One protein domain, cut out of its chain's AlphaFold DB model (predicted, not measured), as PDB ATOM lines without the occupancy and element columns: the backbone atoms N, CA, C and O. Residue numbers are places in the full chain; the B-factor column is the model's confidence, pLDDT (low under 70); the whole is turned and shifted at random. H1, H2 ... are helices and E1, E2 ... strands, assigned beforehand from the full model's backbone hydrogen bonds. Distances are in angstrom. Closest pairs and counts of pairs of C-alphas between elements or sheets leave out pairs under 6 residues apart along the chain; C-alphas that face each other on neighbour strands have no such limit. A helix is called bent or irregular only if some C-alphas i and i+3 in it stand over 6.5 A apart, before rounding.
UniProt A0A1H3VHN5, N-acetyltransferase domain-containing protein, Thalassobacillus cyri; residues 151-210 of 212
ATOM      1  N   GLU A 151      38.819 -33.642  -9.285       94.56
ATOM      2  CA  GLU A 151      38.447 -33.173  -7.954       94.56
ATOM      3  C   GLU A 151      38.556 -31.653  -7.929       94.56
ATOM      4  O   GLU A 151      39.603 -31.109  -8.269       94.56
ATOM      5  N   ILE A 152      37.496 -30.955  -7.527       94.50
ATOM      6  CA  ILE A 152      37.491 -29.492  -7.415       94.50
ATOM      7  C   ILE A 152      37.348 -29.128  -5.942       94.50
ATOM      8  O   ILE A 152      36.411 -29.561  -5.272       94.50
ATOM      9  N   VAL A 153      38.270 -28.315  -5.432       95.25
ATOM     10  CA  VAL A 153      38.250 -27.835  -4.046       95.25
ATOM     11  C   VAL A 153      38.338 -26.319  -4.014       95.25
ATOM     12  O   VAL A 153      39.024 -25.707  -4.832       95.25
ATOM     13  N   LYS A 154      37.668 -25.698  -3.040       96.06
ATOM     14  CA  LYS A 154      37.847 -24.269  -2.774       96.06
ATOM     15  C   LYS A 154      39.290 -24.022  -2.333       96.06
ATOM     16  O   LYS A 154      39.784 -24.699  -1.428       96.06
ATOM     17  N   ALA A 155      39.947 -23.074  -2.986       95.75
ATOM     18  CA  ALA A 155      41.318 -22.712  -2.693       95.75
ATOM     19  C   ALA A 155      41.422 -21.858  -1.421       95.75
ATOM     20  O   ALA A 155      40.474 -21.183  -1.010       95.75
ATOM     21  N   LYS A 156      42.596 -21.906  -0.803       93.06
ATOM     22  CA  LYS A 156      42.991 -21.203   0.413       93.06
ATOM     23  C   LYS A 156      44.339 -20.521   0.203       93.06
ATOM     24  O   LYS A 156      45.035 -20.779  -0.779       93.06
ATOM     25  N   GLU A 157      44.714 -19.671   1.151       92.19
ATOM     26  CA  GLU A 157      45.965 -18.909   1.113       92.19
ATOM     27  C   GLU A 157      47.207 -19.811   1.031       92.19
ATOM     28  O   GLU A 157      48.169 -19.474   0.349       92.19
ATOM     29  N   GLU A 158      47.171 -21.018   1.604       94.50
ATOM     30  CA  GLU A 158      48.292 -21.964   1.517       94.50
ATOM     31  C   GLU A 158      48.537 -22.505   0.095       94.50
ATOM     32  O   GLU A 158      49.547 -23.160  -0.152       94.50
ATOM     33  N   GLN A 159      47.617 -22.266  -0.846       95.25
ATOM     34  CA  GLN A 159      47.686 -22.755  -2.228       95.25
ATOM     35  C   GLN A 159      48.068 -21.661  -3.235       95.25
ATOM     36  O   GLN A 159      48.065 -21.930  -4.438       95.25
ATOM     37  N   VAL A 160      48.424 -20.453  -2.773       95.25
ATOM     38  CA  VAL A 160      48.784 -19.314  -3.637       95.25
ATOM     39  C   VAL A 160      49.884 -19.679  -4.635       95.25
ATOM     40  O   VAL A 160      49.705 -19.434  -5.823       95.25
ATOM     41  N   ASP A 161      50.960 -20.340  -4.202       95.31
ATOM     42  CA  ASP A 161      52.062 -20.737  -5.095       95.31
ATOM     43  C   ASP A 161      51.597 -21.664  -6.227       95.31
ATOM     44  O   ASP A 161      52.032 -21.554  -7.373       95.31
ATOM     45  N   THR A 162      50.678 -22.584  -5.914       95.69
ATOM     46  CA  THR A 162      50.137 -23.523  -6.905       95.69
ATOM     47  C   THR A 162      49.247 -22.799  -7.911       95.69
ATOM     48  O   THR A 162      49.362 -23.032  -9.112       95.69
ATOM     49  N   LEU A 163      48.385 -21.899  -7.432       95.31
ATOM     50  CA  LEU A 163      47.526 -21.075  -8.281       95.31
ATOM     51  C   LEU A 163      48.347 -20.139  -9.171       95.31
ATOM     52  O   LEU A 163      48.099 -20.077 -10.371       95.31
ATOM     53  N   ALA A 164      49.361 -19.474  -8.614       94.00
ATOM     54  CA  ALA A 164      50.246 -18.579  -9.351       94.00
ATOM     55  C   ALA A 164      50.996 -19.320 -10.468       94.00
ATOM     56  O   ALA A 164      51.060 -18.824 -11.587       94.00
ATOM     57  N   ASN A 165      51.482 -20.541 -10.205       93.94
ATOM     58  CA  ASN A 165      52.129 -21.374 -11.223       93.94
ATOM     59  C   ASN A 165      51.171 -21.750 -12.367       93.94
ATOM     60  O   ASN A 165      51.546 -21.700 -13.539       93.94
ATOM     61  N   ILE A 166      49.928 -22.127 -12.039       94.12
ATOM     62  CA  ILE A 166      48.910 -22.421 -13.056       94.12
ATOM     63  C   ILE A 166      48.595 -21.159 -13.862       94.12
ATOM     64  O   ILE A 166      48.560 -21.229 -15.088       94.12
ATOM     65  N   GLN A 167      48.415 -20.016 -13.198       91.12
ATOM     66  CA  GLN A 167      48.099 -18.747 -13.845       91.12
ATOM     67  C   GLN A 167      49.221 -18.271 -14.774       91.12
ATOM     68  O   GLN A 167      48.944 -17.894 -15.908       91.12
ATOM     69  N   GLU A 168      50.482 -18.360 -14.350       91.00
ATOM     70  CA  GLU A 168      51.642 -18.034 -15.187       91.00
ATOM     71  C   GLU A 168      51.662 -18.873 -16.469       91.00
ATOM     72  O   GLU A 168      51.816 -18.345 -17.569       91.00
ATOM     73  N   ARG A 169      51.425 -20.182 -16.344       90.38
ATOM     74  CA  ARG A 169      51.421 -21.110 -17.483       90.38
ATOM     75  C   ARG A 169      50.214 -20.942 -18.401       90.38
ATOM     76  O   ARG A 169      50.338 -21.209 -19.593       90.38
ATOM     77  N   ALA A 170      49.056 -20.584 -17.852       90.38
ATOM     78  CA  ALA A 170      47.809 -20.463 -18.601       90.38
ATOM     79  C   ALA A 170      47.644 -19.090 -19.272       90.38
ATOM     80  O   ALA A 170      47.072 -19.024 -20.356       90.38
ATOM     81  N   PHE A 171      48.154 -18.017 -18.654       83.06
ATOM     82  CA  PHE A 171      47.865 -16.630 -19.044       83.06
ATOM     83  C   PHE A 171      49.110 -15.779 -19.341       83.06
ATOM     84  O   PHE A 171      48.975 -14.580 -19.574       83.06
ATOM     85  N   ASP A 172      50.314 -16.366 -19.352       81.56
ATOM     86  CA  ASP A 172      51.568 -15.648 -19.651       81.56
ATOM     87  C   ASP A 172      51.765 -14.408 -18.750       81.56
ATOM     88  O   ASP A 172      52.116 -13.300 -19.182       81.56
ATOM     89  N   LEU A 173      51.463 -14.603 -17.464       78.31
ATOM     90  CA  LEU A 173      51.616 -13.616 -16.404       78.31
ATOM     91  C   LEU A 173      52.844 -13.987 -15.561       78.31
ATOM     92  O   LEU A 173      52.844 -15.079 -14.996       78.31
ATOM     93  N   PRO A 174      53.878 -13.135 -15.441       83.81
ATOM     94  CA  PRO A 174      55.078 -13.468 -14.675       83.81
ATOM     95  C   PRO A 174      54.756 -13.933 -13.249       83.81
ATOM     96  O   PRO A 174      53.890 -13.348 -12.599       83.81
ATOM     97  N   GLY A 175      55.472 -14.938 -12.735       81.75
ATOM     98  CA  GLY A 175      55.158 -15.570 -11.446       81.75
ATOM     99  C   GLY A 175      54.968 -14.616 -10.252       81.75
ATOM    100  O   GLY A 175      54.061 -14.827  -9.449       81.75
ATOM    101  N   GLU A 176      55.754 -13.535 -10.139       86.06
ATOM    102  CA  GLU A 176      55.584 -12.528  -9.068       86.06
ATOM    103  C   GLU A 176      54.276 -11.726  -9.204       86.06
ATOM    104  O   GLU A 176      53.582 -11.479  -8.209       86.06
ATOM    105  N   ASP A 177      53.910 -11.356 -10.433       85.75
ATOM    106  CA  ASP A 177      52.664 -10.648 -10.733       85.75
ATOM    107  C   ASP A 177      51.461 -11.585 -10.532       85.75
ATOM    108  O   ASP A 177      50.474 -11.207  -9.900       85.75
ATOM    109  N   ALA A 178      51.575 -12.845 -10.965       88.88
ATOM    110  CA  ALA A 178      50.568 -13.877 -10.732       88.88
ATOM    111  C   ALA A 178      50.347 -14.135  -9.237       88.88
ATOM    112  O   ALA A 178      49.207 -14.160  -8.778       88.88
ATOM    113  N   HIS A 179      51.416 -14.254  -8.447       92.25
ATOM    114  CA  HIS A 179      51.312 -14.423  -6.999       92.25
ATOM    115  C   HIS A 179      50.624 -13.219  -6.337       92.25
ATOM    116  O   HIS A 179      49.753 -13.394  -5.476       92.25
ATOM    117  N   THR A 180      50.988 -11.996  -6.736       89.75
ATOM    118  CA  THR A 180      50.382 -10.757  -6.221       89.75
ATOM    119  C   THR A 180      48.888 -10.704  -6.533       89.75
ATOM    120  O   THR A 180      48.082 -10.471  -5.629       89.75
ATOM    121  N   PHE A 181      48.512 -10.998  -7.777       90.38
ATOM    122  CA  PHE A 181      47.124 -11.025  -8.226       90.38
ATOM    123  C   PHE A 181      46.296 -12.081  -7.482       90.38
ATOM    124  O   PHE A 181      45.280 -11.751  -6.871       90.38
ATOM    125  N   ILE A 182      46.762 -13.335  -7.438       93.50
ATOM    126  CA  ILE A 182      46.092 -14.433  -6.720       93.50
ATOM    127  C   ILE A 182      45.890 -14.079  -5.242       93.50
ATOM    128  O   ILE A 182      44.807 -14.282  -4.690       93.50
ATOM    129  N   SER A 183      46.914 -13.507  -4.604       92.00
ATOM    130  CA  SER A 183      46.836 -13.077  -3.205       92.00
ATOM    131  C   SER A 183      45.813 -11.960  -2.991       92.00
ATOM    132  O   SER A 183      45.165 -11.922  -1.946       92.00
ATOM    133  N   ALA A 184      45.671 -11.036  -3.947       90.06
ATOM    134  CA  ALA A 184      44.666  -9.977  -3.890       90.06
ATOM    135  C   ALA A 184      43.248 -10.551  -4.020       90.06
ATOM    136  O   ALA A 184      42.390 -10.220  -3.204       90.06
ATOM    137  N   VAL A 185      43.030 -11.465  -4.972       91.31
ATOM    138  CA  VAL A 185      41.731 -12.114  -5.208       91.31
ATOM    139  C   VAL A 185      41.290 -12.949  -4.000       91.31
ATOM    140  O   VAL A 185      40.155 -12.809  -3.555       91.31
ATOM    141  N   LEU A 186      42.175 -13.754  -3.393       92.50
ATOM    142  CA  LEU A 186      41.823 -14.572  -2.213       92.50
ATOM    143  C   LEU A 186      41.397 -13.752  -0.986       92.50
ATOM    144  O   LEU A 186      40.720 -14.282  -0.107       92.50
ATOM    145  N   LYS A 187      41.803 -12.480  -0.900       90.75
ATOM    146  CA  LYS A 187      41.444 -11.588   0.213       90.75
ATOM    147  C   LYS A 187      40.061 -10.959   0.054       90.75
ATOM    148  O   LYS A 187      39.572 -10.357   1.009       90.75
ATOM    149  N   LYS A 188      39.437 -11.065  -1.122       89.00
ATOM    150  CA  LYS A 188      38.106 -10.512  -1.375       89.00
ATOM    151  C   LYS A 188      37.028 -11.491  -0.918       89.00
ATOM    152  O   LYS A 188      37.020 -12.649  -1.317       89.00
ATOM    153  N   SER A 189      36.100 -11.006  -0.093       86.31
ATOM    154  CA  SER A 189      34.973 -11.777   0.458       86.31
ATOM    155  C   SER A 189      34.110 -12.422  -0.622       86.31
ATOM    156  O   SER A 189      33.655 -13.550  -0.448       86.31
ATOM    157  N   HIS A 190      33.914 -11.703  -1.721       88.56
ATOM    158  CA  HIS A 190      33.000 -12.054  -2.798       88.56
ATOM    159  C   HIS A 190      33.678 -12.750  -3.988       88.56
ATOM    160  O   HIS A 190      33.001 -13.150  -4.930       88.56
ATOM    161  N   HIS A 191      35.002 -12.952  -3.932       91.56
ATOM    162  CA  HIS A 191      35.725 -13.796  -4.884       91.56
ATOM    163  C   HIS A 191      36.015 -15.158  -4.258       91.56
ATOM    164  O   HIS A 191      36.451 -15.294  -3.112       91.56
ATOM    165  N   HIS A 192      35.774 -16.215  -5.018       93.38
ATOM    166  CA  HIS A 192      36.003 -17.589  -4.606       93.38
ATOM    167  C   HIS A 192      36.829 -18.296  -5.665       93.38
ATOM    168  O   HIS A 192      36.343 -18.576  -6.756       93.38
ATOM    169  N   MET A 193      38.076 -18.611  -5.327       95.50
ATOM    170  CA  MET A 193      38.927 -19.412  -6.195       95.50
ATOM    171  C   MET A 193      38.831 -20.893  -5.863       95.50
ATOM    172  O   MET A 193      38.631 -21.295  -4.715       95.50
ATOM    173  N   PHE A 194      39.002 -21.702  -6.896       96.31
ATOM    174  CA  PHE A 194      38.942 -23.148  -6.869       96.31
ATOM    175  C   PHE A 194      40.172 -23.711  -7.562       96.31
ATOM    176  O   PHE A 194      40.650 -23.172  -8.560       96.31
ATOM    177  N   LEU A 195      40.664 -24.819  -7.027       96.88
ATOM    178  CA  LEU A 195      41.747 -25.595  -7.600       96.88
ATOM    179  C   LEU A 195      41.188 -26.953  -8.016       96.88
ATOM    180  O   LEU A 195      40.456 -27.592  -7.258       96.88
ATOM    181  N   SER A 196      41.536 -27.377  -9.223       95.69
ATOM    182  CA  SER A 196      41.154 -28.672  -9.768       95.69
ATOM    183  C   SER A 196      42.350 -29.619  -9.797       95.69
ATOM    184  O   SER A 196      43.470 -29.233 -10.152       95.69
ATOM    185  N   PHE A 197      42.105 -30.867  -9.416       95.94
ATOM    186  CA  PHE A 197      43.090 -31.930  -9.335       95.94
ATOM    187  C   PHE A 197      42.697 -33.091 -10.235       95.94
ATOM    188  O   PHE A 197      41.545 -33.520 -10.258       95.94
ATOM    189  N   TYR A 198      43.683 -33.651 -10.926       95.19
ATOM    190  CA  TYR A 198      43.552 -34.903 -11.653       95.19
ATOM    191  C   TYR A 198      44.571 -35.893 -11.099       95.19
ATOM    192  O   TYR A 198      45.777 -35.649 -11.148       95.19
ATOM    193  N   GLN A 199      44.085 -37.001 -10.532       93.81
ATOM    194  CA  GLN A 199      44.926 -38.029  -9.896       93.81
ATOM    195  C   GLN A 199      45.889 -37.449  -8.839       93.81
ATOM    196  O   GLN A 199      47.062 -37.815  -8.776       93.81
ATOM    197  N   GLY A 200      45.401 -36.502  -8.030       92.38
ATOM    198  CA  GLY A 200      46.173 -35.840  -6.973       92.38
ATOM    199  C   GLY A 200      47.153 -34.759  -7.446       92.38
ATOM    200  O   GLY A 200      47.792 -34.127  -6.611       92.38
ATOM    201  N   SER A 201      47.269 -34.509  -8.755       94.44
ATOM    202  CA  SER A 201      48.085 -33.415  -9.299       94.44
ATOM    203  C   SER A 201      47.218 -32.194  -9.612       94.44
ATOM    204  O   SER A 201      46.160 -32.374 -10.216       94.44
ATOM    205  N   PRO A 202      47.631 -30.967  -9.250       95.44
ATOM    206  CA  PRO A 202      46.895 -29.761  -9.614       95.44
ATOM    207  C   PRO A 202      46.995 -29.528 -11.127       95.44
ATOM    208  O   PRO A 202      48.092 -29.523 -11.688       95.44
ATOM    209  N   VAL A 203      45.852 -29.365 -11.796       94.44
ATOM    210  CA  VAL A 203      45.775 -29.280 -13.269       94.44
ATOM    211  C   VAL A 203      45.049 -28.049 -13.796       94.44
ATOM    212  O   VAL A 203      45.174 -27.743 -14.977       94.44
ATOM    213  N   GLY A 204      44.326 -27.324 -12.948       94.69
ATOM    214  CA  GLY A 204      43.599 -26.136 -13.375       94.69
ATOM    215  C   GLY A 204      43.043 -25.351 -12.205       94.69
ATOM    216  O   GLY A 204      42.982 -25.854 -11.084       94.69
ATOM    217  N   MET A 205      42.606 -24.133 -12.482       95.44
ATOM    218  CA  MET A 205      41.989 -23.238 -11.512       95.44
ATOM    219  C   MET A 205      40.745 -22.589 -12.113       95.44
ATOM    220  O   MET A 205      40.611 -22.513 -13.333       95.44
ATOM    221  N   GLY A 206      39.858 -22.108 -11.253       93.94
ATOM    222  CA  GLY A 206      38.693 -21.322 -11.642       93.94
ATOM    223  C   GLY A 206      38.344 -20.323 -10.551       93.94
ATOM    224  O   GLY A 206      38.678 -20.536  -9.386       93.94
ATOM    225  N   ALA A 207      37.681 -19.237 -10.923       92.31
ATOM    226  CA  ALA A 207      37.215 -18.227  -9.989       92.31
ATOM    227  C   ALA A 207      35.730 -17.956 -10.218       92.31
ATOM    228  O   ALA A 207      35.252 -17.979 -11.350       92.31
ATOM    229  N   ILE A 208      35.015 -17.710  -9.129       92.12
ATOM    230  CA  ILE A 208      33.634 -17.240  -9.128       92.12
ATOM    231  C   ILE A 208      33.619 -15.938  -8.338       92.12
ATOM    232  O   ILE A 208      34.080 -15.917  -7.195       92.12
ATOM    233  N   ALA A 209      33.089 -14.879  -8.940       90.00
ATOM    234  CA  ALA A 209      32.710 -13.661  -8.238       90.00
ATOM    235  C   ALA A 209      31.187 -13.663  -8.064       90.00
ATOM    236  O   ALA A 209      30.463 -14.040  -8.986       90.00
ATOM    237  N   VAL A 210      30.710 -13.305  -6.876       87.62
ATOM    238  CA  VAL A 210      29.278 -13.237  -6.557       87.62
ATOM    239  C   VAL A 210      28.972 -11.819  -6.101       87.62
ATOM    240  O   VAL A 210      29.731 -11.284  -5.304       87.62
TER     241      VAL A 210
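Overview. This is residues 151 to 210 of the 212 residues of the protein "N-acetyltransferase domain-containing protein" of Thalassobacillus cyri (UniProt A0A1H3VHN5). A twisted three-stranded sheet has helix H1 packed across one face, while H2 packs steeply on H1 and reaches the sheet with residues 182 to 186; the other face is bare. The printed part has 60 residues, with two named helices and three named strands in the order E1, H1, H2, E2, E3. The sheet runs E1 E2 E3, antiparallel throughout, and the class is mixed, helices and strands. The whole is compact, with a radius of gyration of the C-alphas of 10.8 A and spans of 29 by 26 by 18 A.

Arrangement. E1, residues 151 to 154, is an edge strand, antiparallel to the inner strand E2, residues 191 to 198; N 153 and O 195 are within hydrogen-bond range at 2.9 A. E2 forms a hairpin with the other edge strand, E3, residues 201 to 209, where N 194 and O 206 are 2.8 A apart. H1, residues 157 to 171, is on the sheet at a height over the sheet of 8.3 A, across the strands, at 86 degrees to E3 on the local plane. It lies over E3 and only just over E2, where 3 of its C-alphas fall; its closest C-alphas to E3 are those of Ile 166 and Gly 204, 6.5 A apart. H1 touches H2, residues 175 to 186, at a steep tilt of 55 degrees, opposite ways; their closest C-alphas, of Ala 164 and His 179, are 4.9 A apart. H2 is also on the sheet, its Val 185 C-alpha 6.2 A from that of His 191, the closest pair with E2. The helices and sheet make two layers, helices on one face of a sheet. In H2 every O i to N i+4 pair is within hydrogen-bond range; in H1, 9 of 11 are.

Along the chain. E1 begins at C-alpha 151, (38.447, -33.173, -7.954). H1 spans 20.4 A and is irregular, C-alphas 158 and 161 being 7.7 A apart; H2 spans 16.3 A. E2 spans 23.5 A and E3 25.1 A, ending at C-alpha 209, (32.710, -13.661, -8.238).

Size, cuts and confidence. The C-alphas farthest apart, of Ser 189 and Gln 199, are 29.9 A apart. The printed part has no cut, its four links between elements are tight, and no printed residue is under 70 in pLDDT.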